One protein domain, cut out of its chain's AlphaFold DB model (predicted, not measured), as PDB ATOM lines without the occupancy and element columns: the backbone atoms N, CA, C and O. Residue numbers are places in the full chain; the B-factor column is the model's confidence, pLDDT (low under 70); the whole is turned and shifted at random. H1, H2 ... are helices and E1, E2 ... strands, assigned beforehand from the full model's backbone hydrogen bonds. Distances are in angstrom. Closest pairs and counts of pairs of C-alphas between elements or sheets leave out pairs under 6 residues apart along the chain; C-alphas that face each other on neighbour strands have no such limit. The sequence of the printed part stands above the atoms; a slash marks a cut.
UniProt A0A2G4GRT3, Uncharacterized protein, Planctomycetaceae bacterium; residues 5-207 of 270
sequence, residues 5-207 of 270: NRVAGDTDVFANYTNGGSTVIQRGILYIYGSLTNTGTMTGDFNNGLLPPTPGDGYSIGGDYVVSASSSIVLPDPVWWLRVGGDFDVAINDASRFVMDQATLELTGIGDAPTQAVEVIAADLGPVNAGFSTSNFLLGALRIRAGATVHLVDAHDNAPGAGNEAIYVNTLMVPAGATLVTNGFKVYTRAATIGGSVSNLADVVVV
ATOM      1  N   ASN A   5     144.838 179.237 200.292       91.69
ATOM      2  CA  ASN A   5     143.852 179.555 199.269       91.69
ATOM      3  C   ASN A   5     143.595 181.070 199.265       91.69
ATOM      4  O   ASN A   5     143.424 181.670 200.327       91.69
ATOM      5  N   ARG A   6     143.576 181.687 198.080       91.69
ATOM      6  CA  ARG A   6     143.275 183.114 197.905       91.69
ATOM      7  C   ARG A   6     142.107 183.285 196.949       91.69
ATOM      8  O   ARG A   6     142.163 182.824 195.813       91.69
ATOM      9  N   VAL A   7     141.094 184.001 197.406       92.81
ATOM     10  CA  VAL A   7     139.887 184.343 196.657       92.81
ATOM     11  C   VAL A   7     139.952 185.828 196.318       92.81
ATOM     12  O   VAL A   7     140.117 186.663 197.203       92.81
ATOM     13  N   ALA A   8     139.868 186.168 195.033       92.12
ATOM     14  CA  ALA A   8     139.984 187.544 194.534       92.12
ATOM     15  C   ALA A   8     138.771 187.951 193.676       92.12
ATOM     16  O   ALA A   8     138.903 188.722 192.719       92.12
ATOM     17  N   GLY A   9     137.605 187.401 194.011       94.06
ATOM     18  CA  GLY A   9     136.309 187.598 193.371       94.06
ATOM     19  C   GLY A   9     135.331 186.500 193.795       94.06
ATOM     20  O   GLY A   9     135.728 185.543 194.460       94.06
ATOM     21  N   ASP A  10     134.072 186.624 193.383       97.31
ATOM     22  CA  ASP A  10     133.040 185.635 193.700       97.31
ATOM     23  C   ASP A  10     133.449 184.234 193.241       97.31
ATOM     24  O   ASP A  10     133.884 184.035 192.102       97.31
ATOM     25  N   THR A  11     133.368 183.272 194.156       97.75
ATOM     26  CA  THR A  11     133.840 181.901 193.945       97.75
ATOM     27  C   THR A  11     132.880 180.916 194.591       97.75
ATOM     28  O   THR A  11     132.599 181.022 195.781       97.75
ATOM     29  N   ASP A  12     132.429 179.926 193.825       98.25
ATOM     30  CA  ASP A  12     131.528 178.876 194.298       98.25
ATOM     31  C   ASP A  12     132.267 177.568 194.617       98.25
ATOM     32  O   ASP A  12     133.067 177.056 193.829       98.25
ATOM     33  N   VAL A  13     131.924 176.976 195.759       97.69
ATOM     34  CA  VAL A  13     132.307 175.629 196.187       97.69
ATOM     35  C   VAL A  13     131.029 174.835 196.456       97.69
ATOM     36  O   VAL A  13     130.402 174.962 197.506       97.69
ATOM     37  N   PHE A  14     130.641 173.976 195.511       97.06
ATOM     38  CA  PHE A  14     129.428 173.142 195.584       97.06
ATOM     39  C   PHE A  14     129.602 171.876 196.445       97.06
ATOM     40  O   PHE A  14     129.144 170.793 196.083       97.06
ATOM     41  N   ALA A  15     130.334 171.986 197.552       96.75
ATOM     42  CA  ALA A  15     130.660 170.881 198.445       96.75
ATOM     43  C   ALA A  15     130.998 171.402 199.847       96.75
ATOM     44  O   ALA A  15     131.102 172.611 200.065       96.75
ATOM     45  N   ASN A  16     131.229 170.477 200.781       97.62
ATOM     46  CA  ASN A  16     131.874 170.807 202.048       97.62
ATOM     47  C   ASN A  16     133.296 171.324 201.792       97.62
ATOM     48  O   ASN A  16     133.997 170.827 200.905       97.62
ATOM     49  N   TYR A  17     133.738 172.288 202.596       97.12
ATOM     50  CA  TYR A  17     135.076 172.868 202.504       97.12
ATOM     51  C   TYR A  17     135.841 172.627 203.806       97.12
ATOM     52  O   TYR A  17     135.334 172.876 204.895       97.12
ATOM     53  N   THR A  18     137.082 172.158 203.708       96.81
ATOM     54  CA  THR A  18     137.960 171.973 204.870       96.81
ATOM     55  C   THR A  18     139.136 172.933 204.780       96.81
ATOM     56  O   THR A  18     140.003 172.791 203.916       96.81
ATOM     57  N   ASN A  19     139.200 173.891 205.701       96.25
ATOM     58  CA  ASN A  19     140.313 174.824 205.820       96.25
ATOM     59  C   ASN A  19     141.331 174.326 206.855       96.25
ATOM     60  O   ASN A  19     141.213 174.636 208.037       96.25
ATOM     61  N   GLY A  20     142.344 173.574 206.416       95.00
ATOM     62  CA  GLY A  20     143.463 173.138 207.273       95.00
ATOM     63  C   GLY A  20     144.705 174.036 207.222       95.00
ATOM     64  O   GLY A  20     145.752 173.672 207.755       95.00
ATOM     65  N   GLY A  21     144.634 175.156 206.499       95.31
ATOM     66  CA  GLY A  21     145.738 176.090 206.284       95.31
ATOM     67  C   GLY A  21     145.260 177.526 206.404       95.31
ATOM     68  O   GLY A  21     144.764 177.923 207.451       95.31
ATOM     69  N   SER A  22     145.399 178.309 205.341       95.62
ATOM     70  CA  SER A  22     144.862 179.668 205.293       95.62
ATOM     71  C   SER A  22     143.905 179.802 204.117       95.62
ATOM     72  O   SER A  22     144.240 179.406 203.004       95.62
ATOM     73  N   THR A  23     142.730 180.373 204.355       97.00
ATOM     74  CA  THR A  23     141.829 180.850 203.304       97.00
ATOM     75  C   THR A  23     141.714 182.360 203.454       97.00
ATOM     76  O   THR A  23     141.394 182.851 204.533       97.00
ATOM     77  N   VAL A  24     142.037 183.092 202.391       95.62
ATOM     78  CA  VAL A  24     142.080 184.556 202.383       95.62
ATOM     79  C   VAL A  24     141.160 185.068 201.287       95.62
ATOM     80  O   VAL A  24     141.317 184.684 200.128       95.62
ATOM     81  N   ILE A  25     140.238 185.957 201.636       96.06
ATOM     82  CA  ILE A  25     139.388 186.666 200.680       96.06
ATOM     83  C   ILE A  25     139.915 188.083 200.545       96.06
ATOM     84  O   ILE A  25     139.987 188.813 201.522       96.06
ATOM     85  N   GLN A  26     140.298 188.462 199.333       93.75
ATOM     86  CA  GLN A  26     140.738 189.818 199.002       93.75
ATOM     87  C   GLN A  26     139.565 190.701 198.587       93.75
ATOM     88  O   GLN A  26     139.564 191.894 198.858       93.75
ATOM     89  N   ARG A  27     138.582 190.099 197.911       93.31
ATOM     90  CA  ARG A  27     137.322 190.719 197.493       93.31
ATOM     91  C   ARG A  27     136.337 189.648 197.029       93.31
ATOM     92  O   ARG A  27     136.757 188.537 196.687       93.31
ATOM     93  N   GLY A  28     135.074 190.034 196.912       95.81
ATOM     94  CA  GLY A  28     133.965 189.165 196.537       95.81
ATOM     95  C   GLY A  28     133.573 188.201 197.651       95.81
ATOM     96  O   GLY A  28     133.996 188.329 198.805       95.81
ATOM     97  N   ILE A  29     132.745 187.225 197.292       98.19
ATOM     98  CA  ILE A  29     132.196 186.251 198.234       98.19
ATOM     99  C   ILE A  29     132.687 184.841 197.897       98.19
ATOM    100  O   ILE A  29     132.553 184.363 196.768       98.19
ATOM    101  N   LEU A  30     133.225 184.145 198.900       98.38
ATOM    102  CA  LEU A  30     133.417 182.699 198.833       98.38
ATOM    103  C   LEU A  30     132.118 182.012 199.265       98.38
ATOM    104  O   LEU A  30     131.792 181.977 200.454       98.38
ATOM    105  N   TYR A  31     131.392 181.461 198.297       98.50
ATOM    106  CA  TYR A  31     130.194 180.663 198.520       98.50
ATOM    107  C   TYR A  31     130.579 179.200 198.733       98.50
ATOM    108  O   TYR A  31     131.144 178.559 197.851       98.50
ATOM    109  N   ILE A  32     130.256 178.654 199.898       98.25
ATOM    110  CA  ILE A  32     130.412 177.243 200.244       98.25
ATOM    111  C   ILE A  32     129.003 176.702 200.443       98.25
ATOM    112  O   ILE A  32     128.340 177.060 201.407       98.25
ATOM    113  N   TYR A  33     128.521 175.866 199.528       96.75
ATOM    114  CA  TYR A  33     127.140 175.367 199.591       96.75
ATOM    115  C   TYR A  33     126.961 174.240 200.616       96.75
ATOM    116  O   TYR A  33     125.833 173.957 201.002       96.75
ATOM    117  N   GLY A  34     128.052 173.602 201.051       97.25
ATOM    118  CA  GLY A  34     128.053 172.636 202.150       97.25
ATOM    119  C   GLY A  34     128.479 173.246 203.487       97.25
ATOM    120  O   GLY A  34     128.461 174.465 203.669       97.25
ATOM    121  N   SER A  35     128.906 172.386 204.410       97.88
ATOM    122  CA  SER A  35     129.495 172.793 205.690       97.88
ATOM    123  C   SER A  35     130.977 173.163 205.535       97.88
ATOM    124  O   SER A  35     131.702 172.606 204.700       97.88
ATOM    125  N   LEU A  36     131.443 174.090 206.366       98.00
ATOM    126  CA  LEU A  36     132.835 174.514 206.470       98.00
ATOM    127  C   LEU A  36     133.445 173.998 207.776       98.00
ATOM    128  O   LEU A  36     133.025 174.394 208.856       98.00
ATOM    129  N   THR A  37     134.500 173.190 207.678       98.25
ATOM    130  CA  THR A  37     135.347 172.836 208.828       98.25
ATOM    131  C   THR A  37     136.632 173.655 208.793       98.25
ATOM    132  O   THR A  37     137.441 173.506 207.871       98.25
ATOM    133  N   ASN A  38     136.851 174.499 209.796       97.81
ATOM    134  CA  ASN A  38     138.044 175.327 209.934       97.81
ATOM    135  C   ASN A  38     138.946 174.801 211.059       97.81
ATOM    136  O   ASN A  38     138.566 174.791 212.225       97.81
ATOM    137  N   THR A  39     140.155 174.376 210.690       96.94
ATOM    138  CA  THR A  39     141.248 174.039 211.622       96.94
ATOM    139  C   THR A  39     142.486 174.917 211.411       96.94
ATOM    140  O   THR A  39     143.518 174.717 212.052       96.94
ATOM    141  N   GLY A  40     142.379 175.903 210.513       96.75
ATOM    142  CA  GLY A  40     143.396 176.900 210.214       96.75
ATOM    143  C   GLY A  40     142.872 178.325 210.397       96.75
ATOM    144  O   GLY A  40     142.166 178.619 211.365       96.75
ATOM    145  N   THR A  41     143.224 179.209 209.465       96.94
ATOM    146  CA  THR A  41     142.916 180.644 209.511       96.94
ATOM    147  C   THR A  41     142.018 181.050 208.347       96.94
ATOM    148  O   THR A  41     142.323 180.745 207.190       96.94
ATOM    149  N   MET A  42     140.936 181.764 208.643       97.56
ATOM    150  CA  MET A  42     140.126 182.489 207.663       97.56
ATOM    151  C   MET A  42     140.410 183.983 207.777       97.56
ATOM    152  O   MET A  42     140.468 184.516 208.883       97.56
ATOM    153  N   THR A  43     140.580 184.661 206.647       97.25
ATOM    154  CA  THR A  43     140.917 186.090 206.621       97.25
ATOM    155  C   THR A  43     140.125 186.837 205.555       97.25
ATOM    156  O   THR A  43     139.952 186.327 204.448       97.25
ATOM    157  N   GLY A  44     139.666 188.039 205.894       96.25
ATOM    158  CA  GLY A  44     139.249 189.091 204.972       96.25
ATOM    159  C   GLY A  44     140.380 190.112 204.878       96.25
ATOM    160  O   GLY A  44     140.734 190.749 205.867       96.25
ATOM    161  N   ASP A  45     141.012 190.195 203.716       90.31
ATOM    162  CA  ASP A  45     142.236 190.956 203.488       90.31
ATOM    163  C   ASP A  45     141.916 192.418 203.161       90.31
ATOM    164  O   ASP A  45     141.280 192.720 202.153       90.31
ATOM    165  N   PHE A  46     142.358 193.333 204.016       84.06
ATOM    166  CA  PHE A  46     142.013 194.748 203.956       84.06
ATOM    167  C   PHE A  46     143.276 195.619 203.985       84.06
ATOM    168  O   PHE A  46     144.255 195.279 204.645       84.06
ATOM    169  N   ASN A  47     143.263 196.753 203.272       74.94
ATOM    170  CA  ASN A  47     144.375 197.719 203.216       74.94
ATOM    171  C   ASN A  47     145.750 197.143 202.801       74.94
ATOM    172  O   ASN A  47     146.798 197.592 203.258       74.94
ATOM    173  N   ASN A  48     145.768 196.186 201.874       75.25
ATOM    174  CA  ASN A  48     146.979 195.495 201.403       75.25
ATOM    175  C   ASN A  48     147.594 196.068 200.102       75.25
ATOM    176  O   ASN A  48     148.508 195.470 199.534       75.25
ATOM    177  N   GLY A  49     147.074 197.189 199.588       78.00
ATOM    178  CA  GLY A  49     147.510 197.790 198.319       78.00
ATOM    179  C   GLY A  49     147.000 197.090 197.049       78.00
ATOM    180  O   GLY A  49     147.433 197.440 195.949       78.00
ATOM    181  N   LEU A  50     146.095 196.117 197.179       80.69
ATOM    182  CA  LEU A  50     145.358 195.508 196.070       80.69
ATOM    183  C   LEU A  50     144.002 196.202 195.869       80.69
ATOM    184  O   LEU A  50     143.695 197.204 196.514       80.69
ATOM    185  N   LEU A  51     143.195 195.695 194.930       83.25
ATOM    186  CA  LEU A  51     141.828 196.184 194.748       83.25
ATOM    187  C   LEU A  51     141.037 195.983 196.049       83.25
ATOM    188  O   LEU A  51     141.036 194.860 196.556       83.25
ATOM    189  N   PRO A  52     140.382 197.034 196.572       86.62
ATOM    190  CA  PRO A  52     139.733 196.961 197.870       86.62
ATOM    191  C   PRO A  52     138.489 196.058 197.824       86.62
ATOM    192  O   PRO A  52     137.843 195.968 196.770       86.62
ATOM    193  N   PRO A  53     138.133 195.423 198.954       92.19
ATOM    194  CA  PRO A  53     136.857 194.734 199.105       92.19
ATOM    195  C   PRO A  53     135.682 195.719 199.070       92.19
ATOM    196  O   PRO A  53     135.841 196.926 199.280       92.19
ATOM    197  N   THR A  54     134.488 195.192 198.820       93.25
ATOM    198  CA  THR A  54     133.232 195.947 198.870       93.25
ATOM    199  C   THR A  54     132.356 195.522 200.049       93.25
ATOM    200  O   THR A  54     132.450 194.378 200.491       93.25
ATOM    201  N   PRO A  55     131.481 196.407 200.574       94.75
ATOM    202  CA  PRO A  55     130.545 196.026 201.626       94.75
ATOM    203  C   PRO A  55     129.715 194.799 201.243       94.75
ATOM    204  O   PRO A  55     129.002 194.817 200.239       94.75
ATOM    205  N   GLY A  56     129.780 193.753 202.065       93.19
ATOM    206  CA  GLY A  56     129.089 192.487 201.829       93.19
ATOM    207  C   GLY A  56     130.003 191.336 201.410       93.19
ATOM    208  O   GLY A  56     129.542 190.187 201.478       93.19
ATOM    209  N   ASP A  57     131.250 191.627 201.030       97.44
ATOM    210  CA  ASP A  57     132.289 190.638 200.730       97.44
ATOM    211  C   ASP A  57     132.560 189.732 201.939       97.44
ATOM    212  O   ASP A  57     132.304 190.092 203.089       97.44
ATOM    213  N   GLY A  58     133.105 188.542 201.691       97.81
ATOM    214  CA  GLY A  58     133.469 187.602 202.749       97.81
ATOM    215  C   GLY A  58     132.979 186.186 202.486       97.81
ATOM    216  O   GLY A  58     133.038 185.689 201.364       97.81
ATOM    217  N   TYR A  59     132.532 185.500 203.529       98.56
ATOM    218  CA  TYR A  59     132.238 184.069 203.489       98.56
ATOM    219  C   TYR A  59     130.730 183.836 203.533       98.56
ATOM    220  O   TYR A  59     130.024 184.453 204.331       98.56
ATOM    221  N   SER A  60     130.234 182.928 202.696       98.50
ATOM    222  CA  SER A  60     128.839 182.488 202.722       98.50
ATOM    223  C   SER A  60     128.777 180.971 202.767       98.50
ATOM    224  O   SER A  60     129.051 180.314 201.769       98.50
ATOM    225  N   ILE A  61     128.411 180.424 203.919       98.50
ATOM    226  CA  ILE A  61     128.389 178.990 204.208       98.50
ATOM    227  C   ILE A  61     126.928 178.543 204.261       98.50
ATOM    228  O   ILE A  61     126.137 179.112 205.009       98.50
ATOM    229  N   GLY A  62     126.561 177.561 203.441       97.69
ATOM    230  CA  GLY A  62     125.204 177.019 203.358       97.69
ATOM    231  C   GLY A  62     124.876 176.055 204.494       97.69
ATOM    232  O   GLY A  62     123.762 176.082 205.005       97.69
ATOM    233  N   GLY A  63     125.851 175.243 204.910       97.69
ATOM    234  CA  GLY A  63     125.743 174.338 206.054       97.69
ATOM    235  C   GLY A  63     126.355 174.914 207.329       97.69
ATOM    236  O   GLY A  63     126.394 176.132 207.526       97.69
ATOM    237  N   ASP A  64     126.845 174.019 208.180       97.94
ATOM    238  CA  ASP A  64     127.458 174.359 209.466       97.94
ATOM    239  C   ASP A  64     128.840 174.988 209.278       97.94
ATOM    240  O   ASP A  64     129.596 174.624 208.371       97.94
ATOM    241  N   TYR A  65     129.197 175.900 210.172       98.25
ATOM    242  CA  TYR A  65     130.546 176.406 210.343       98.25
ATOM    243  C   TYR A  65     131.141 175.840 211.631       98.25
ATOM    244  O   TYR A  65     130.833 176.322 212.713       98.25
ATOM    245  N   VAL A  66     132.007 174.834 211.494       98.31
ATOM    246  CA  VAL A  66     132.643 174.118 212.610       98.31
ATOM    247  C   VAL A  66     134.098 174.551 212.735       98.31
ATOM    248  O   VAL A  66     134.874 174.406 211.782       98.31
ATOM    249  N   VAL A  67     134.500 175.059 213.900       97.75
ATOM    250  CA  VAL A  67     135.820 175.673 214.108       97.75
ATOM    251  C   VAL A  67     136.524 175.082 215.316       97.75
ATOM    252  O   VAL A  67     135.968 175.031 216.406       97.75
ATOM    253  N   SER A  68     137.781 174.668 215.148       97.06
ATOM    254  CA  SER A  68     138.560 174.134 216.267       97.06
ATOM    255  C   SER A  68     139.045 175.226 217.223       97.06
ATOM    256  O   SER A  68     139.235 176.382 216.848       97.06
ATOM    257  N   ALA A  69     139.379 174.832 218.452       97.25
ATOM    258  CA  ALA A  69     139.903 175.767 219.442       97.25
ATOM    259  C   ALA A  69     141.214 176.439 219.036       97.25
ATOM    260  O   ALA A  69     141.518 177.539 219.485       97.25
ATOM    261  N   SER A  70     141.996 175.807 218.157       96.94
ATOM    262  CA  SER A  70     143.257 176.370 217.686       96.94
ATOM    263  C   SER A  70     143.118 177.342 216.502       96.94
ATOM    264  O   SER A  70     144.120 177.934 216.094       96.94
ATOM    265  N   SER A  71     141.924 177.453 215.917       97.50
ATOM    266  CA  SER A  71     141.686 178.166 214.662       97.50
ATOM    267  C   SER A  71     141.619 179.683 214.812       97.50
ATOM    268  O   SER A  71     141.679 180.234 215.909       97.50
ATOM    269  N   SER A  72     141.533 180.372 213.674       98.00
ATOM    270  CA  SER A  72     141.371 181.823 213.624       98.00
ATOM    271  C   SER A  72     140.360 182.253 212.570       98.00
ATOM    272  O   SER A  72     140.272 181.650 211.491       98.00
ATOM    273  N   ILE A  73     139.676 183.352 212.863       98.12
ATOM    274  CA  ILE A  73     138.884 184.139 211.924       98.12
ATOM    275  C   ILE A  73     139.260 185.614 212.081       98.12
ATOM    276  O   ILE A  73     139.264 186.151 213.185       98.12
ATOM    277  N   VAL A  74     139.635 186.252 210.973       97.69
ATOM    278  CA  VAL A  74     140.140 187.629 210.960       97.69
ATOM    279  C   VAL A  74     139.432 188.434 209.875       97.69
ATOM    280  O   VAL A  74     139.809 188.372 208.707       97.69
ATOM    281  N   LEU A  75     138.397 189.174 210.265       97.56
ATOM    282  CA  LEU A  75     137.559 190.047 209.440       97.56
ATOM    283  C   LEU A  75     137.582 191.474 210.037       97.56
ATOM    284  O   LEU A  75     136.665 191.858 210.760       97.56
ATOM    285  N   PRO A  76     138.646 192.254 209.785       92.25
ATOM    286  CA  PRO A  76     138.996 193.432 210.591       92.25
ATOM    287  C   PRO A  76     138.304 194.744 210.175       92.25
ATOM    288  O   PRO A  76     138.728 195.807 210.607       92.25
ATOM    289  N   ASP A  77     137.304 194.697 209.294       93.69
ATOM    290  CA  ASP A  77     136.686 195.884 208.684       93.69
ATOM    291  C   ASP A  77     135.177 195.649 208.457       93.69
ATOM    292  O   ASP A  77     134.786 194.513 208.154       93.69
ATOM    293  N   PRO A  78     134.310 196.678 208.573       90.94
ATOM    294  CA  PRO A  78     132.860 196.542 208.406       90.94
ATOM    295  C   PRO A  78     132.397 196.073 207.025       90.94
ATOM    296  O   PRO A  78     131.241 195.664 206.874       90.94
ATOM    297  N   VAL A  79     133.256 196.112 206.001       93.56
ATOM    298  CA  VAL A  79     132.915 195.532 204.695       93.56
ATOM    299  C   VAL A  79     132.710 194.020 204.756       93.56
ATOM    300  O   VAL A  79     131.988 193.485 203.912       93.56
ATOM    301  N   TRP A  80     133.306 193.340 205.742       97.38
ATOM    302  CA  TRP A  80     133.344 191.885 205.817       97.38
ATOM    303  C   TRP A  80     132.109 191.269 206.458       97.38
ATOM    304  O   TRP A  80     131.637 191.679 207.522       97.38
ATOM    305  N   TRP A  81     131.612 190.225 205.804       98.50
ATOM    306  CA  TRP A  81     130.466 189.444 206.236       98.50
ATOM    307  C   TRP A  81     130.844 187.969 206.348       98.50
ATOM    308  O   TRP A  81     131.433 187.383 205.439       98.50
ATOM    309  N   LEU A  82     130.435 187.351 207.450       98.81
ATOM    310  CA  LEU A  82     130.345 185.907 207.596       98.81
ATOM    311  C   LEU A  82     128.866 185.531 207.622       98.81
ATOM    312  O   LEU A  82     128.134 185.940 208.518       98.81
ATOM    313  N   ARG A  83     128.422 184.754 206.637       98.69
ATOM    314  CA  ARG A  83     127.058 184.224 206.574       98.69
ATOM    315  C   ARG A  83     127.099 182.727 206.814       98.69
ATOM    316  O   ARG A  83     127.877 182.042 206.153       98.69
ATOM    317  N   VAL A  84     126.263 182.234 207.723       98.62
ATOM    318  CA  VAL A  84     126.189 180.804 208.063       98.62
ATOM    319  C   VAL A  84     124.744 180.327 207.963       98.62
ATOM    320  O   VAL A  84     123.826 181.011 208.427       98.62
ATOM    321  N   GLY A  85     124.521 179.201 207.293       97.94
ATOM    322  CA  GLY A  85     123.202 178.608 207.074       97.94
ATOM    323  C   GLY A  85     122.811 177.561 208.103       97.94
ATOM    324  O   GLY A  85     121.670 177.599 208.565       97.94
ATOM    325  N   GLY A  86     123.743 176.679 208.459       97.81
ATOM    326  CA  GLY A  86     123.647 175.740 209.578       97.81
ATOM    327  C   GLY A  86     124.283 176.310 210.843       97.81
ATOM    328  O   GLY A  86     124.355 177.524 211.006       97.81
ATOM    329  N   ASP A  87     124.764 175.463 211.739       98.19
ATOM    330  CA  ASP A  87     125.221 175.903 213.059       98.19
ATOM    331  C   ASP A  87     126.509 176.742 212.988       98.19
ATOM    332  O   ASP A  87     127.420 176.455 212.212       98.19
ATOM    333  N   PHE A  88     126.587 177.807 213.790       98.31
ATOM    334  CA  PHE A  88     127.831 178.531 214.064       98.31
ATOM    335  C   PHE A  88     128.467 177.905 215.310       98.31
ATOM    336  O   PHE A  88     128.146 178.288 216.432       98.31
ATOM    337  N   ASP A  89     129.324 176.913 215.077       98.06
ATOM    338  CA  ASP A  89     129.943 176.042 216.080       98.06
ATOM    339  C   ASP A  89     131.432 176.397 216.212       98.06
ATOM    340  O   ASP A  89     132.294 175.900 215.475       98.06
ATOM    341  N   VAL A  90     131.737 177.373 217.075       97.94
ATOM    342  CA  VAL A  90     133.060 178.004 217.131       97.94
ATOM    343  C   VAL A  90     133.750 177.742 218.455       97.94
ATOM    344  O   VAL A  90     133.453 178.408 219.427       97.94
ATOM    345  N   ALA A  91     134.766 176.876 218.472       97.88
ATOM    346  CA  ALA A  91     135.502 176.547 219.697       97.88
ATOM    347  C   ALA A  91     136.718 177.451 219.994       97.88
ATOM    348  O   ALA A  91     137.519 177.111 220.866       97.88
ATOM    349  N   ILE A  92     136.951 178.529 219.226       98.19
ATOM    350  CA  ILE A  92     138.153 179.384 219.351       98.19
ATOM    351  C   ILE A  92     138.293 179.895 220.790       98.19
ATOM    352  O   ILE A  92     137.506 180.722 221.229       98.19
ATOM    353  N   ASN A  93     139.359 179.486 221.477       96.25
ATOM    354  CA  ASN A  93     139.556 179.749 222.907       96.25
ATOM    355  C   ASN A  93     140.595 180.845 223.217       96.25
ATOM    356  O   ASN A  93     141.227 180.852 224.270       96.25
ATOM    357  N   ASP A  94     140.850 181.733 222.253       96.75
ATOM    358  CA  ASP A  94     141.705 182.912 222.436       96.75
ATOM    359  C   ASP A  94     141.173 184.051 221.560       96.75
ATOM    360  O   ASP A  94     141.200 183.950 220.327       96.75
ATOM    361  N   ALA A  95     140.714 185.129 222.199       96.00
ATOM    362  CA  ALA A  95     140.107 186.279 221.535       96.00
ATOM    363  C   ALA A  95     141.045 186.961 220.523       96.00
ATOM    364  O   ALA A  95     140.578 187.517 219.534       96.00
ATOM    365  N   SER A  96     142.373 186.845 220.673       96.00
ATOM    366  CA  SER A  96     143.330 187.392 219.694       96.00
ATOM    367  C   SER A  96     143.234 186.742 218.304       96.00
ATOM    368  O   SER A  96     143.742 187.283 217.321       96.00
ATOM    369  N   ARG A  97     142.570 185.583 218.206       97.62
ATOM    370  CA  ARG A  97     142.321 184.851 216.956       97.62
ATOM    371  C   ARG A  97     140.900 185.021 216.426       97.62
ATOM    372  O   ARG A  97     140.567 184.411 215.409       97.62
ATOM    373  N   PHE A  98     140.088 185.829 217.098       98.06
ATOM    374  CA  PHE A  98     138.722 186.147 216.719       98.06
ATOM    375  C   PHE A  98     138.605 187.657 216.504       98.06
ATOM    376  O   PHE A  98     138.320 188.420 217.419       98.06
ATOM    377  N   VAL A  99     138.860 188.099 215.274       97.88
ATOM    378  CA  VAL A  99     138.737 189.513 214.900       97.88
ATOM    379  C   VAL A  99     137.484 189.660 214.054       97.88
ATOM    380  O   VAL A  99     137.494 189.344 212.865       97.88
ATOM    381  N   MET A 100     136.391 190.079 214.683       98.00
ATOM    382  CA  MET A 100     135.092 190.329 214.046       98.00
ATOM    383  C   MET A 100     134.374 191.539 214.663       98.00
ATOM    384  O   MET A 100     133.177 191.719 214.451       98.00
ATOM    385  N   ASP A 101     135.095 192.386 215.397       95.38
ATOM    386  CA  ASP A 101     134.591 193.528 216.171       95.38
ATOM    387  C   ASP A 101     133.943 194.626 215.314       95.38
ATOM    388  O   ASP A 101     133.161 195.436 215.815       95.38
ATOM    389  N   GLN A 102     134.200 194.601 214.004       94.00
ATOM    390  CA  GLN A 102     133.567 195.478 213.014       94.00
ATOM    391  C   GLN A 102     132.733 194.713 211.976       94.00
ATOM    392  O   GLN A 102     131.854 195.293 211.341       94.00
ATOM    393  N   ALA A 103     132.984 193.413 211.811       96.31
ATOM    394  CA  ALA A 103     132.355 192.584 210.793       96.31
ATOM    395  C   ALA A 103     130.913 192.194 211.146       96.31
ATOM    396  O   ALA A 103     130.480 192.230 212.301       96.31
ATOM    397  N   THR A 104     130.168 191.768 210.126       98.62
ATOM    398  CA  THR A 104     128.806 191.244 210.293       98.62
ATOM    399  C   THR A 104     128.802 189.718 210.293       98.62
ATOM    400  O   THR A 104     129.180 189.097 209.302       98.62
ATOM    401  N   LEU A 105     128.296 189.113 211.369       98.81
ATOM    402  CA  LEU A 105     127.824 187.730 211.387       98.81
ATOM    403  C   LEU A 105     126.328 187.710 211.042       98.81
ATOM    404  O   LEU A 105     125.504 188.252 211.782       98.81
ATOM    405  N   GLU A 106     125.961 187.087 209.922       98.75
ATOM    406  CA  GLU A 106     124.564 186.843 209.551       98.75
ATOM    407  C   GLU A 106     124.222 185.352 209.650       98.75
ATOM    408  O   GLU A 106     124.781 184.511 208.944       98.75
ATOM    409  N   LEU A 107     123.242 185.038 210.489       98.69
ATOM    410  CA  LEU A 107     122.688 183.702 210.651       98.69
ATOM    411  C   LEU A 107     121.470 183.567 209.746       98.69
ATOM    412  O   LEU A 107     120.460 184.259 209.910       98.69
ATOM    413  N   THR A 108     121.619 182.755 208.707       97.75
ATOM    414  CA  THR A 108     120.697 182.737 207.573       97.75
ATOM    415  C   THR A 108     119.611 181.673 207.681       97.75
ATOM    416  O   THR A 108     118.589 181.824 207.013       97.75
ATOM    417  N   GLY A 109     119.805 180.645 208.515       95.31
ATOM    418  CA  GLY A 109     118.862 179.542 208.719       95.31
ATOM    419  C   GLY A 109     118.529 178.749 207.453       95.31
ATOM    420  O   GLY A 109     117.459 178.154 207.385       95.31
ATOM    421  N   ILE A 110     119.387 178.799 206.424       92.50
ATOM    422  CA  ILE A 110     119.181 178.087 205.150       92.50
ATOM    423  C   ILE A 110     119.722 176.653 205.166       92.50
ATOM    424  O   ILE A 110     119.612 175.969 204.149       92.50
ATOM    425  N   GLY A 111     120.340 176.230 206.272       84.12
ATOM    426  CA  GLY A 111     120.832 174.869 206.448       84.12
ATOM    427  C   GLY A 111     119.699 173.840 206.485       84.12
ATOM    428  O   GLY A 111     118.516 174.174 206.526       84.12
ATOM    429  N   ASP A 112     120.067 172.561 206.489       82.00
ATOM    430  CA  ASP A 112     119.102 171.454 206.420       82.00
ATOM    431  C   ASP A 112     118.294 171.264 207.721       82.00
ATOM    432  O   ASP A 112     117.254 170.597 207.728       82.00
ATOM    433  N   ALA A 113     118.764 171.836 208.833       87.00
ATOM    434  CA  ALA A 113     118.100 171.777 210.127       87.00
ATOM    435  C   ALA A 113     116.995 172.850 210.252       87.00
ATOM    436  O   ALA A 113     117.157 173.976 209.786       87.00
ATOM    437  N   PRO A 114     115.870 172.549 210.933       82.19
ATOM    438  CA  PRO A 114     114.767 173.503 211.112       82.19
ATOM    439  C   PRO A 114     115.114 174.678 212.042       82.19
ATOM    440  O   PRO A 114     114.371 175.657 212.111       82.19
ATOM    441  N   THR A 115     116.207 174.557 212.789       90.94
ATOM    442  CA  THR A 115     116.736 175.555 213.714       90.94
ATOM    443  C   THR A 115     118.243 175.613 213.551       90.94
ATOM    444  O   THR A 115     118.864 174.577 213.328       90.94
ATOM    445  N   GLN A 116     118.805 176.802 213.715       96.56
ATOM    446  CA  GLN A 116     120.241 177.060 213.662       96.56
ATOM    447  C   GLN A 116     120.754 177.348 215.076       96.56
ATOM    448  O   GLN A 116     120.141 178.138 215.795       96.56
ATOM    449  N   ALA A 117     121.857 176.741 215.490       97.75
ATOM    450  CA  ALA A 117     122.546 177.083 216.727       97.75
ATOM    451  C   ALA A 117     123.616 178.160 216.481       97.75
ATOM    452  O   ALA A 117     124.221 178.229 215.408       97.75
ATOM    453  N   VAL A 118     123.840 179.017 217.475       98.19
ATOM    454  CA  VAL A 118     124.979 179.938 217.519       98.19
ATOM    455  C   VAL A 118     125.631 179.876 218.886       98.19
ATOM    456  O   VAL A 118     124.968 180.077 219.907       98.19
ATOM    457  N   GLU A 119     126.927 179.604 218.868       97.81
ATOM    458  CA  GLU A 119     127.771 179.599 220.052       97.81
ATOM    459  C   GLU A 119     127.842 180.999 220.686       97.81
ATOM    460  O   GLU A 119     128.122 181.996 220.007       97.81
ATOM    461  N   VAL A 120     127.558 181.083 221.986       98.06
ATOM    462  CA  VAL A 120     127.981 182.202 222.835       98.06
ATOM    463  C   VAL A 120     129.465 181.999 223.131       98.06
ATOM    464  O   VAL A 120     129.841 180.880 223.393       98.06
ATOM    465  N   ILE A 121     130.308 183.028 223.002       96.81
ATOM    466  CA  ILE A 121     131.782 182.843 223.005       96.81
ATOM    467  C   ILE A 121     132.529 183.761 223.981       96.81
ATOM    468  O   ILE A 121     133.743 183.661 224.144       96.81
ATOM    469  N   ALA A 122     131.843 184.755 224.546       97.81
ATOM    470  CA  ALA A 122     132.459 185.791 225.365       97.81
ATOM    471  C   ALA A 122     132.215 185.523 226.848       97.81
ATOM    472  O   ALA A 122     131.139 185.062 227.230       97.81
ATOM    473  N   ALA A 123     133.154 185.919 227.710       96.69
ATOM    474  CA  ALA A 123     132.911 185.884 229.146       96.69
ATOM    475  C   ALA A 123     131.748 186.828 229.483       96.69
ATOM    476  O   ALA A 123     131.767 188.000 229.088       96.69
ATOM    477  N   ASP A 124     130.755 186.347 230.238       96.94
ATOM    478  CA  ASP A 124     129.660 187.185 230.734       96.94
ATOM    479  C   ASP A 124     130.172 188.127 231.838       96.94
ATOM    480  O   ASP A 124     130.230 187.788 233.023       96.94
ATOM    481  N   LEU A 125     130.564 189.336 231.436       95.38
ATOM    482  CA  LEU A 125     130.997 190.409 232.333       95.38
ATOM    483  C   LEU A 125     129.828 191.282 232.816       95.38
ATOM    484  O   LEU A 125     130.043 192.272 233.524       95.38
ATOM    485  N   GLY A 126     128.589 190.949 232.452       95.75
ATOM    486  CA  GLY A 126     127.435 191.790 232.725       95.75
ATOM    487  C   GLY A 126     127.314 193.006 231.794       95.75
ATOM    488  O   GLY A 126     128.061 193.163 230.820       95.75
ATOM    489  N   PRO A 127     126.377 193.922 232.097       95.81
ATOM    490  CA  PRO A 127     126.108 195.105 231.286       95.81
ATOM    491  C   PRO A 127     127.122 196.231 231.550       95.81
ATOM    492  O   PRO A 127     126.766 197.317 232.009       95.81
ATOM    493  N   VAL A 128     128.401 195.961 231.289       92.44
ATOM    494  CA  VAL A 128     129.518 196.890 231.506       92.44
ATOM    495  C   VAL A 128     130.303 197.106 230.217       92.44
ATOM    496  O   VAL A 128     130.443 196.195 229.403       92.44
ATOM    497  N   ASN A 129     130.873 198.301 230.050       87.62
ATOM    498  CA  ASN A 129     131.665 198.646 228.865       87.62
ATOM    499  C   ASN A 129     132.845 197.697 228.628       87.62
ATOM    500  O   ASN A 129     133.123 197.354 227.487       87.62
ATOM    501  N   ALA A 130     133.490 197.217 229.696       90.19
ATOM    502  CA  ALA A 130     134.610 196.282 229.594       90.19
ATOM    503  C   ALA A 130     134.251 194.971 228.861       90.19
ATOM    504  O   ALA A 130     135.132 194.339 228.286       90.19
ATOM    505  N   GLY A 131     132.969 194.587 228.839       94.12
ATOM    506  CA  GLY A 131     132.487 193.430 228.085       94.12
ATOM    507  C   GLY A 131     132.559 193.597 226.566       94.12
ATOM    508  O   GLY A 131     132.715 192.606 225.865       94.12
ATOM    509  N   PHE A 132     132.541 194.835 226.063       94.94
ATOM    510  CA  PHE A 132     132.640 195.159 224.634       94.94
ATOM    511  C   PHE A 132     134.094 195.277 224.144       94.94
ATOM    512  O   PHE A 132     134.356 195.882 223.110       94.94
ATOM    513  N   SER A 133     135.063 194.719 224.873       93.31
ATOM    514  CA  SER A 133     136.462 194.696 224.445       93.31
ATOM    515  C   SER A 133     136.693 193.666 223.334       93.31
ATOM    516  O   SER A 133     136.155 192.561 223.376       93.31
ATOM    517  N   THR A 134     137.597 193.960 222.397       93.12
ATOM    518  CA  THR A 134     138.108 192.976 221.422       93.12
ATOM    519  C   THR A 134     138.810 191.789 222.091       93.12
ATOM    520  O   THR A 134     138.875 190.705 221.520       93.12
ATOM    521  N   SER A 135     139.270 191.951 223.336       94.69
ATOM    522  CA  SER A 135     139.791 190.852 224.162       94.69
ATOM    523  C   SER A 135     138.707 189.939 224.758       94.69
ATOM    524  O   SER A 135     139.044 188.924 225.362       94.69
ATOM    525  N   ASN A 136     137.425 190.269 224.564       96.12
ATOM    526  CA  ASN A 136     136.262 189.504 225.018       96.12
ATOM    527  C   ASN A 136     135.345 189.121 223.841       96.12
ATOM    528  O   ASN A 136     134.125 189.200 223.944       96.12
ATOM    529  N   PHE A 137     135.943 188.752 222.701       97.44
ATOM    530  CA  PHE A 137     135.229 188.226 221.531       97.44
ATOM    531  C   PHE A 137     134.106 189.139 220.991       97.44
ATOM    532  O   PHE A 137     133.054 188.666 220.558       97.44
ATOM    533  N   LEU A 138     134.324 190.460 221.000       97.62
ATOM    534  CA  LEU A 138     133.356 191.426 220.476       97.62
ATOM    535  C   LEU A 138     132.997 191.141 219.006       97.62
ATOM    536  O   LEU A 138     133.869 190.985 218.149       97.62
ATOM    537  N   LEU A 139     131.698 191.172 218.712       98.31
ATOM    538  CA  LEU A 139     131.148 191.180 217.358       98.31
ATOM    539  C   LEU A 139     130.739 192.598 216.928       98.31
ATOM    540  O   LEU A 139     130.124 193.343 217.694       98.31
ATOM    541  N   GLY A 140     130.974 192.950 215.666       97.06
ATOM    542  CA  GLY A 140     130.481 194.199 215.084       97.06
ATOM    543  C   GLY A 140     128.969 194.179 214.900       97.06
ATOM    544  O   GLY A 140     128.240 195.016 215.437       97.06
ATOM    545  N   ALA A 141     128.457 193.180 214.191       98.38
ATOM    546  CA  ALA A 141     127.023 192.980 214.072       98.38
ATOM    547  C   ALA A 141     126.647 191.503 214.120       98.38
ATOM    548  O   ALA A 141     127.299 190.662 213.507       98.38
ATOM    549  N   LEU A 142     125.540 191.218 214.801       98.81
ATOM    550  CA  LEU A 142     124.856 189.934 214.772       98.81
ATOM    551  C   LEU A 142     123.483 190.156 214.154       98.81
ATOM    552  O   LEU A 142     122.641 190.885 214.688       98.81
ATOM    553  N   ARG A 143     123.256 189.509 213.018       98.75
ATOM    554  CA  ARG A 143     122.023 189.626 212.254       98.75
ATOM    555  C   ARG A 143     121.372 188.265 212.094       98.75
ATOM    556  O   ARG A 143     121.975 187.344 211.558       98.75
ATOM    557  N   ILE A 144     120.103 188.170 212.471       98.62
ATOM    558  CA  ILE A 144     119.280 186.991 212.193       98.62
ATOM    559  C   ILE A 144     118.498 187.260 210.909       98.62
ATOM    560  O   ILE A 144     117.810 188.276 210.795       98.62
ATOM    561  N   ARG A 145     118.611 186.403 209.896       97.88
ATOM    562  CA  ARG A 145     117.876 186.593 208.640       97.88
ATOM    563  C   ARG A 145     116.381 186.349 208.858       97.88
ATOM    564  O   ARG A 145     115.981 185.484 209.630       97.88
ATOM    565  N   ALA A 146     115.536 187.094 208.148       97.06
ATOM    566  CA  ALA A 146     114.101 186.821 208.132       97.06
ATOM    567  C   ALA A 146     113.836 185.377 207.665       97.06
ATOM    568  O   ALA A 146     114.376 184.953 206.645       97.06
ATOM    569  N   GLY A 147     113.011 184.643 208.410       95.31
ATOM    570  CA  GLY A 147     112.749 183.218 208.211       95.31
ATOM    571  C   GLY A 147     113.618 182.292 209.069       95.31
ATOM    572  O   GLY A 147     113.221 181.151 209.282       95.31
ATOM    573  N   ALA A 148     114.747 182.767 209.606       97.69
ATOM    574  CA  ALA A 148     115.610 181.959 210.461       97.69
ATOM    575  C   ALA A 148     115.093 181.905 211.908       97.69
ATOM    576  O   ALA A 148     114.611 182.904 212.457       97.69
ATOM    577  N   THR A 149     115.242 180.735 212.532       98.06
ATOM    578  CA  THR A 149     115.079 180.534 213.978       98.06
ATOM    579  C   THR A 149     116.417 180.101 214.552       98.06
ATOM    580  O   THR A 149     116.903 179.016 214.232       98.06
ATOM    581  N   VAL A 150     117.011 180.965 215.372       98.62
ATOM    582  CA  VAL A 150     118.360 180.790 215.916       98.62
ATOM    583  C   VAL A 150     118.302 180.551 217.416       98.62
ATOM    584  O   VAL A 150     117.627 181.298 218.116       98.62
ATOM    585  N   HIS A 151     119.037 179.562 217.911       98.62
ATOM    586  CA  HIS A 151     119.183 179.242 219.327       98.62
ATOM    587  C   HIS A 151     120.591 179.581 219.811       98.62
ATOM    588  O   HIS A 151     121.565 179.123 219.223       98.62
ATOM    589  N   LEU A 152     120.690 180.339 220.902       98.69
ATOM    590  CA  LEU A 152     121.957 180.514 221.608       98.69
ATOM    591  C   LEU A 152     122.326 179.211 222.321       98.69
ATOM    592  O   LEU A 152     121.473 178.610 222.988       98.69
ATOM    593  N   VAL A 153     123.574 178.783 222.180       97.88
ATOM    594  CA  VAL A 153     124.131 177.592 222.831       97.88
ATOM    595  C   VAL A 153     125.511 177.908 223.396       97.88
ATOM    596  O   VAL A 153     126.163 178.819 222.911       97.88
ATOM    597  N   ASP A 154     125.901 177.168 224.427       96.12
ATOM    598  CA  ASP A 154     127.207 177.218 225.100       96.12
ATOM    599  C   ASP A 154     127.755 175.783 225.042       96.12
ATOM    600  O   ASP A 154     127.519 174.955 225.933       96.12
ATOM    601  N   ALA A 155     128.252 175.409 223.862       95.62
ATOM    602  CA  ALA A 155     128.785 174.083 223.557       95.62
ATOM    603  C   ALA A 155     130.307 174.014 223.759       95.62
ATOM    604  O   ALA A 155     130.879 172.914 223.849       95.62
ATOM    605  N   HIS A 156     130.964 175.168 223.832       95.69
ATOM    606  CA  HIS A 156     132.399 175.326 223.929       95.69
ATOM    607  C   HIS A 156     132.777 176.288 225.058       95.69
ATOM    608  O   HIS A 156     132.075 177.225 225.374       95.69
ATOM    609  N   ASP A 157     133.919 176.008 225.688       94.00
ATOM    610  CA  ASP A 157     134.546 176.902 226.668       94.00
ATOM    611  C   ASP A 157     135.565 177.759 225.902       94.00
ATOM    612  O   ASP A 157     136.732 177.375 225.711       94.00
ATOM    613  N   ASN A 158     135.071 178.854 225.329       95.50
ATOM    614  CA  ASN A 158     135.824 179.837 224.558       95.50
ATOM    615  C   ASN A 158     136.514 180.855 225.467       95.50
ATOM    616  O   ASN A 158     137.668 181.236 225.226       95.50
ATOM    617  N   ALA A 159     135.809 181.311 226.499       91.31
ATOM    618  CA  ALA A 159     136.242 182.324 227.434       91.31
ATOM    619  C   ALA A 159     136.477 181.701 228.820       91.31
ATOM    620  O   ALA A 159     135.553 181.201 229.453       91.31
ATOM    621  N   PRO A 160     137.704 181.794 229.363       79.88
ATOM    622  CA  PRO A 160     138.057 181.085 230.585       79.88
ATOM    623  C   PRO A 160     137.188 181.533 231.768       79.88
ATOM    624  O   PRO A 160     137.215 182.698 232.172       79.88
ATOM    625  N   GLY A 161     136.471 180.595 232.385       80.19
ATOM    626  CA  GLY A 161     135.583 180.897 233.504       80.19
ATOM    627  C   GLY A 161     134.773 179.693 233.973       80.19
ATOM    628  O   GLY A 161     134.888 178.598 233.444       80.19
ATOM    629  N   ALA A 162     133.979 179.881 235.030       70.44
ATOM    630  CA  ALA A 162     133.031 178.870 235.524       70.44
ATOM    631  C   ALA A 162     131.561 179.288 235.335       70.44
ATOM    632  O   ALA A 162     130.661 178.578 235.777       70.44
ATOM    633  N   GLY A 163     131.330 180.476 234.771       81.31
ATOM    634  CA  GLY A 163     130.002 180.973 234.423       81.31
ATOM    635  C   GLY A 163     129.703 180.702 232.956       81.31
ATOM    636  O   GLY A 163     130.628 180.454 232.192       81.31
ATOM    637  N   ASN A 164     128.424 180.771 232.594       88.19
ATOM    638  CA  ASN A 164     128.006 180.687 231.202       88.19
ATOM    639  C   ASN A 164     128.633 181.815 230.380       88.19
ATOM    640  O   ASN A 164     128.863 182.921 230.888       88.19
ATOM    641  N   GLU A 165     128.811 181.546 229.099       97.00
ATOM    642  CA  GLU A 165     129.238 182.549 228.137       97.00
ATOM    643  C   GLU A 165     128.057 183.405 227.647       97.00
ATOM    644  O   GLU A 165     126.873 183.131 227.892       97.00
ATOM    645  N   ALA A 166     128.380 184.510 226.980       98.19
ATOM    646  CA  ALA A 166     127.427 185.479 226.457       98.19
ATOM    647  C   ALA A 166     127.823 185.956 225.052       98.19
ATOM    648  O   ALA A 166     128.911 185.681 224.545       98.19
ATOM    649  N   ILE A 167     126.930 186.721 224.420       98.56
ATOM    650  CA  ILE A 167     127.245 187.501 223.217       98.56
ATOM    651  C   ILE A 167     127.427 188.964 223.604       98.56
ATOM    652  O   ILE A 167     126.520 189.579 224.165       98.56
ATOM    653  N   TYR A 168     128.563 189.541 223.212       98.62
ATOM    654  CA  TYR A 168     128.771 190.986 223.157       98.62
ATOM    655  C   TYR A 168     128.812 191.433 221.700       98.62
ATOM    656  O   TYR A 168     129.602 190.926 220.904       98.62
ATOM    657  N   VAL A 169     127.942 192.376 221.334       98.62
ATOM    658  CA  VAL A 169     127.801 192.806 219.938       98.62
ATOM    659  C   VAL A 169     127.474 194.288 219.800       98.62
ATOM    660  O   VAL A 169     126.566 194.791 220.458       98.62
ATOM    661  N   ASN A 170     128.133 195.012 218.894       97.19
ATOM    662  CA  ASN A 170     127.813 196.426 218.691       97.19
ATOM    663  C   ASN A 170     126.380 196.604 218.170       97.19
ATOM    664  O   ASN A 170     125.594 197.339 218.770       97.19
ATOM    665  N   THR A 171     125.994 195.870 217.127       97.50
ATOM    666  CA  THR A 171     124.632 195.931 216.574       97.50
ATOM    667  C   THR A 171     123.945 194.570 216.559       97.50
ATOM    668  O   THR A 171     124.355 193.665 215.833       97.50
ATOM    669  N   LEU A 172     122.833 194.444 217.284       98.81
ATOM    670  CA  LEU A 172     121.918 193.309 217.164       98.81
ATOM    671  C   LEU A 172     120.769 193.638 216.201       98.81
ATOM    672  O   LEU A 172     120.037 194.616 216.387       98.81
ATOM    673  N   MET A 173     120.547 192.782 215.202       98.75
ATOM    674  CA  MET A 173     119.432 192.901 214.258       98.75
ATOM    675  C   MET A 173     118.583 191.628 214.238       98.75
ATOM    676  O   MET A 173     119.015 190.584 213.749       98.75
ATOM    677  N   VAL A 174     117.332 191.745 214.680       98.75
ATOM    678  CA  VAL A 174     116.310 190.693 214.585       98.75
ATOM    679  C   VAL A 174     115.134 191.257 213.774       98.75
ATOM    680  O   VAL A 174     114.199 191.808 214.354       98.75
ATOM    681  N   PRO A 175     115.181 191.234 212.430       98.38
ATOM    682  CA  PRO A 175     114.140 191.788 211.567       98.38
ATOM    683  C   PRO A 175     112.825 191.001 211.667       98.38
ATOM    684  O   PRO A 175     112.782 189.883 212.178       98.38
ATOM    685  N   ALA A 176     111.739 191.572 211.141       98.50
ATOM    686  CA  ALA A 176     110.452 190.886 211.065       98.50
ATOM    687  C   ALA A 176     110.583 189.521 210.364       98.50
ATOM    688  O   ALA A 176     111.240 189.400 209.330       98.50
ATOM    689  N   GLY A 177     109.957 188.494 210.944       97.38
ATOM    690  CA  GLY A 177     110.042 187.110 210.469       97.38
ATOM    691  C   GLY A 177     111.266 186.327 210.954       97.38
ATOM    692  O   GLY A 177     111.344 185.139 210.665       97.38
ATOM    693  N   ALA A 178     112.206 186.943 211.678       98.38
ATOM    694  CA  ALA A 178     113.292 186.239 212.363       98.38
ATOM    695  C   ALA A 178     112.918 185.902 213.817       98.38
ATOM    696  O   ALA A 178     112.165 186.650 214.455       98.38
ATOM    697  N   THR A 179     113.488 184.816 214.348       98.56
ATOM    698  CA  THR A 179     113.352 184.425 215.759       98.56
ATOM    699  C   THR A 179     114.718 184.172 216.390       98.56
ATOM    700  O   THR A 179     115.494 183.371 215.874       98.56
ATOM    701  N   LEU A 180     114.991 184.820 217.525       98.75
ATOM    702  CA  LEU A 180     116.142 184.541 218.387       98.75
ATOM    703  C   LEU A 180     115.670 183.876 219.686       98.75
ATOM    704  O   LEU A 180     114.914 184.464 220.460       98.75
ATOM    705  N   VAL A 181     116.127 182.658 219.938       98.75
ATOM    706  CA  VAL A 181     115.867 181.896 221.155       98.75
ATOM    707  C   VAL A 181     117.099 181.969 222.046       98.75
ATOM    708  O   VAL A 181     118.140 181.399 221.742       98.75
ATOM    709  N   THR A 182     116.986 182.695 223.153       98.50
ATOM    710  CA  THR A 182     118.117 183.037 224.026       98.50
ATOM    711  C   THR A 182     118.552 181.896 224.931       98.50
ATOM    712  O   THR A 182     119.669 181.922 225.421       98.50
ATOM    713  N   ASN A 183     117.690 180.903 225.184       97.88
ATOM    714  CA  ASN A 183     117.964 179.771 226.084       97.88
ATOM    715  C   ASN A 183     118.489 180.176 227.485       97.88
ATOM    716  O   ASN A 183     119.085 179.366 228.186       97.88
ATOM    717  N   GLY A 184     118.235 181.417 227.919       97.12
ATOM    718  CA  GLY A 184     118.750 181.978 229.172       97.12
ATOM    719  C   GLY A 184     120.151 182.599 229.085       97.12
ATOM    720  O   GLY A 184     120.581 183.211 230.062       97.12
ATOM    721  N   PHE A 185     120.839 182.499 227.944       98.38
ATOM    722  CA  PHE A 185     122.110 183.181 227.690       98.38
ATOM    723  C   PHE A 185     121.901 184.661 227.375       98.38
ATOM    724  O   PHE A 185     120.881 185.053 226.800       98.38
ATOM    725  N   LYS A 186     122.876 185.491 227.754       98.38
ATOM    726  CA  LYS A 186     122.788 186.947 227.614       98.38
ATOM    727  C   LYS A 186     123.341 187.439 226.284       98.38
ATOM    728  O   LYS A 186     124.348 186.950 225.779       98.38
ATOM    729  N   VAL A 187     122.681 188.464 225.752       98.75
ATOM    730  CA  VAL A 187     123.154 189.267 224.624       98.75
ATOM    731  C   VAL A 187     123.271 190.708 225.096       98.75
ATOM    732  O   VAL A 187     122.261 191.387 225.294       98.75
ATOM    733  N   TYR A 188     124.496 191.188 225.263       98.69
ATOM    734  CA  TYR A 188     124.782 192.588 225.545       98.69
ATOM    735  C   TYR A 188     125.056 193.308 224.232       98.69
ATOM    736  O   TYR A 188     125.894 192.881 223.437       98.69
ATOM    737  N   THR A 189     124.344 194.406 223.981       98.56
ATOM    738  CA  THR A 189     124.480 195.125 222.712       98.56
ATOM    739  C   THR A 189     124.510 196.637 222.844       98.56
ATOM    740  O   THR A 189     123.836 197.184 223.712       98.56
ATOM    741  N   ARG A 190     125.260 197.335 221.979       95.50
ATOM    742  CA  ARG A 190     125.239 198.810 221.947       95.50
ATOM    743  C   ARG A 190     123.929 199.331 221.366       95.50
ATOM    744  O   ARG A 190     123.375 200.305 221.875       95.50
ATOM    745  N   ALA A 191     123.417 198.668 220.331       94.06
ATOM    746  CA  ALA A 191     122.162 199.014 219.678       94.06
ATOM    747  C   ALA A 191     121.411 197.761 219.210       94.06
ATOM    748  O   ALA A 191     121.978 196.878 218.573       94.06
ATOM    749  N   ALA A 192     120.101 197.719 219.464       97.00
ATOM    750  CA  ALA A 192     119.233 196.627 219.034       97.00
ATOM    751  C   ALA A 192     118.114 197.131 218.113       97.00
ATOM    752  O   ALA A 192     117.387 198.062 218.455       97.00
ATOM    753  N   THR A 193     117.928 196.466 216.972       97.88
ATOM    754  CA  THR A 193     116.737 196.608 216.122       97.88
ATOM    755  C   THR A 193     115.970 195.290 216.116       97.88
ATOM    756  O   THR A 193     116.376 194.334 215.453       97.88
ATOM    757  N   ILE A 194     114.855 195.237 216.849       98.31
ATOM    758  CA  ILE A 194     114.024 194.034 216.999       98.31
ATOM    759  C   ILE A 194     112.652 194.291 216.368       98.31
ATOM    760  O   ILE A 194     111.800 194.955 216.951       98.31
ATOM    761  N   GLY A 195     112.456 193.779 215.154       98.12
ATOM    762  CA  GLY A 195     111.156 193.679 214.480       98.12
ATOM    763  C   GLY A 195     110.591 192.253 214.429       98.12
ATOM    764  O   GLY A 195     109.429 192.077 214.069       98.12
ATOM    765  N   GLY A 196     111.410 191.244 214.738       98.38
ATOM    766  CA  GLY A 196     111.030 189.835 214.857       98.38
ATOM    767  C   GLY A 196     110.703 189.433 216.295       98.38
ATOM    768  O   GLY A 196     110.249 190.252 217.091       98.38
ATOM    769  N   SER A 197     110.935 188.161 216.627       98.50
ATOM    770  CA  SER A 197     110.676 187.613 217.964       98.50
ATOM    771  C   SER A 197     111.970 187.274 218.699       98.50
ATOM    772  O   SER A 197     112.897 186.717 218.118       98.50
ATOM    773  N   VAL A 198     112.009 187.564 219.997       98.75
ATOM    774  CA  VAL A 198     113.049 187.088 220.921       98.75
ATOM    775  C   VAL A 198     112.351 186.299 222.023       98.75
ATOM    776  O   VAL A 198     111.381 186.801 222.591       98.75
ATOM    777  N   SER A 199     112.807 185.078 222.323       98.50
ATOM    778  CA  SER A 199     112.131 184.184 223.284       98.50
ATOM    779  C   SER A 199     111.990 184.795 224.678       98.50
ATOM    780  O   SER A 199     110.984 184.575 225.350       98.50
ATOM    781  N   ASN A 200     112.989 185.569 225.104       98.38
ATOM    782  CA  ASN A 200     112.964 186.338 226.336       98.38
ATOM    783  C   ASN A 200     113.719 187.658 226.140       98.38
ATOM    784  O   ASN A 200     114.944 187.690 226.071       98.38
ATOM    785  N   LEU A 201     112.986 188.769 226.077       98.00
ATOM    786  CA  LEU A 201     113.587 190.091 225.886       98.00
ATOM    787  C   LEU A 201     114.467 190.536 227.065       98.00
ATOM    788  O   LEU A 201     115.334 191.375 226.865       98.00
ATOM    789  N   ALA A 202     114.299 189.969 228.267       97.94
ATOM    790  CA  ALA A 202     115.157 190.281 229.417       97.94
ATOM    791  C   ALA A 202     116.579 189.694 229.301       97.94
ATOM    792  O   ALA A 202     117.450 189.989 230.125       97.94
ATOM    793  N   ASP A 203     116.821 188.846 228.301       98.50
ATOM    794  CA  ASP A 203     118.150 188.325 227.986       98.50
ATOM    795  C   ASP A 203     118.912 189.217 227.000       98.50
ATOM    796  O   ASP A 203     120.129 189.097 226.894       98.50
ATOM    797  N   VAL A 204     118.226 190.155 226.336       98.56
ATOM    798  CA  VAL A 204     118.846 191.161 225.466       98.56
ATOM    799  C   VAL A 204     118.971 192.470 226.234       98.56
ATOM    800  O   VAL A 204     117.981 193.156 226.496       98.56
ATOM    801  N   VAL A 205     120.199 192.833 226.585       98.38
ATOM    802  CA  VAL A 205     120.493 194.021 227.383       98.38
ATOM    803  C   VAL A 205     121.203 195.049 226.515       98.38
ATOM    804  O   VAL A 205     122.333 194.848 226.074       98.38
ATOM    805  N   VAL A 206     120.535 196.175 226.272       97.44
ATOM    806  CA  VAL A 206     121.158 197.304 225.579       97.44
ATOM    807  C   VAL A 206     122.037 198.058 226.572       97.44
ATOM    808  O   VAL A 206     121.544 198.577 227.574       97.44
ATOM    809  N   VAL A 207     123.330 198.118 226.279       94.94
ATOM    810  CA  VAL A 207     124.351 198.863 227.017       94.94
ATOM    811  C   VAL A 207     124.866 199.942 226.070       94.94
ATOM    812  O   VAL A 207     125.815 199.690 225.321       94.94
TER     813      VAL A 207
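AT A GLANCE: This is residues 5 to 207 of the 270 residues of an uncharacterized protein of Planctomycetaceae bacterium (UniProt A0A2G4GRT3). The chain is wound in stacked turns, a solenoid walled by parallel strands: one large branched sheet, from E1 and E2 to E20, bends round two sides of the coil, and two small sheets, E3 E6 E9 E12 and then E14 E16 E18, follow each other along the remaining side. The turns pile up along the longest axis, from E1 and E2 at one end to E19 and E20 at the other, with little H1 on the outside of the later turns. The printed part has 203 residues with twenty named strands and one named helix, H1, between E14 and E15; neighbour strands are parallel in each sheet, and the class is mostly strand, though under half of the residues, 97, are in named elements. It is compact, with a radius of gyration of the C-alphas of 15.7 A and spans of 43 by 32 by 27 A.

IN THESE COORDINATES: The branched sheet holds E1, residues 5 to 8, from C-alpha 5 at (143.852, 179.555, 199.269), E2, 11 to 13, E4, 22 to 27, E5, 29 to 32, E7, 41 to 44, E8, 58 to 61, E10, 72 to 74, E11, 81 to 84, E13, 98 to 107, 17.3 A long, E15, 139 to 144, E17, 165 to 174, 20.4 A long, E19, 187 to 194, and E20, 204 to 206, ending at C-alpha 206 at (121.158, 197.304, 225.579). The second sheet holds E3, 17 to 19, E6, 36 to 38, E9, 65 to 67, and E12, 88 to 90; the third holds E14, 116 to 119, E16, 149 to 153, and E18, 179 to 181. H1 is residues 129 to 132.

HOW THE PARTS SIT: The branched sheet is twisted, and E13 has three neighbours: N 99 and O 73 of E10 are 2.9 A apart, N 106 and O 82 of E11 2.8 A, N 105 and O 141 of E15 2.8 A. E13 bends by 101 degrees at residue 102, E17 by 98 degrees at 170 and E19 by 110 degrees at 190. The three sheets form a stack of sheets, face to face in turn: the branched sheet faces the second at 8.9 A centre to centre and the third at 8.8 A. In the second, N 37 of E6 and O 17 of E3 are 2.9 A apart; in the third, N 151 of E16 and O 116 of E14 are 2.8 A apart. The closest C-alphas of E12 and E14, Phe 88 and Val 118, are 4.7 A apart. H1 only grazes the branched sheet and is too short for an O i to N i+4 pair; its one O i to N i+3 pair is within hydrogen-bond range.

THE WHOLE: The two C-alphas farthest apart, Gly 49 and Asn 200, are 45.9 A apart. The printed part has no cut; the links E7 to E8 and E16 to E17 are long. The mean pLDDT of the printed part is 95.6, and no printed residue is under 70.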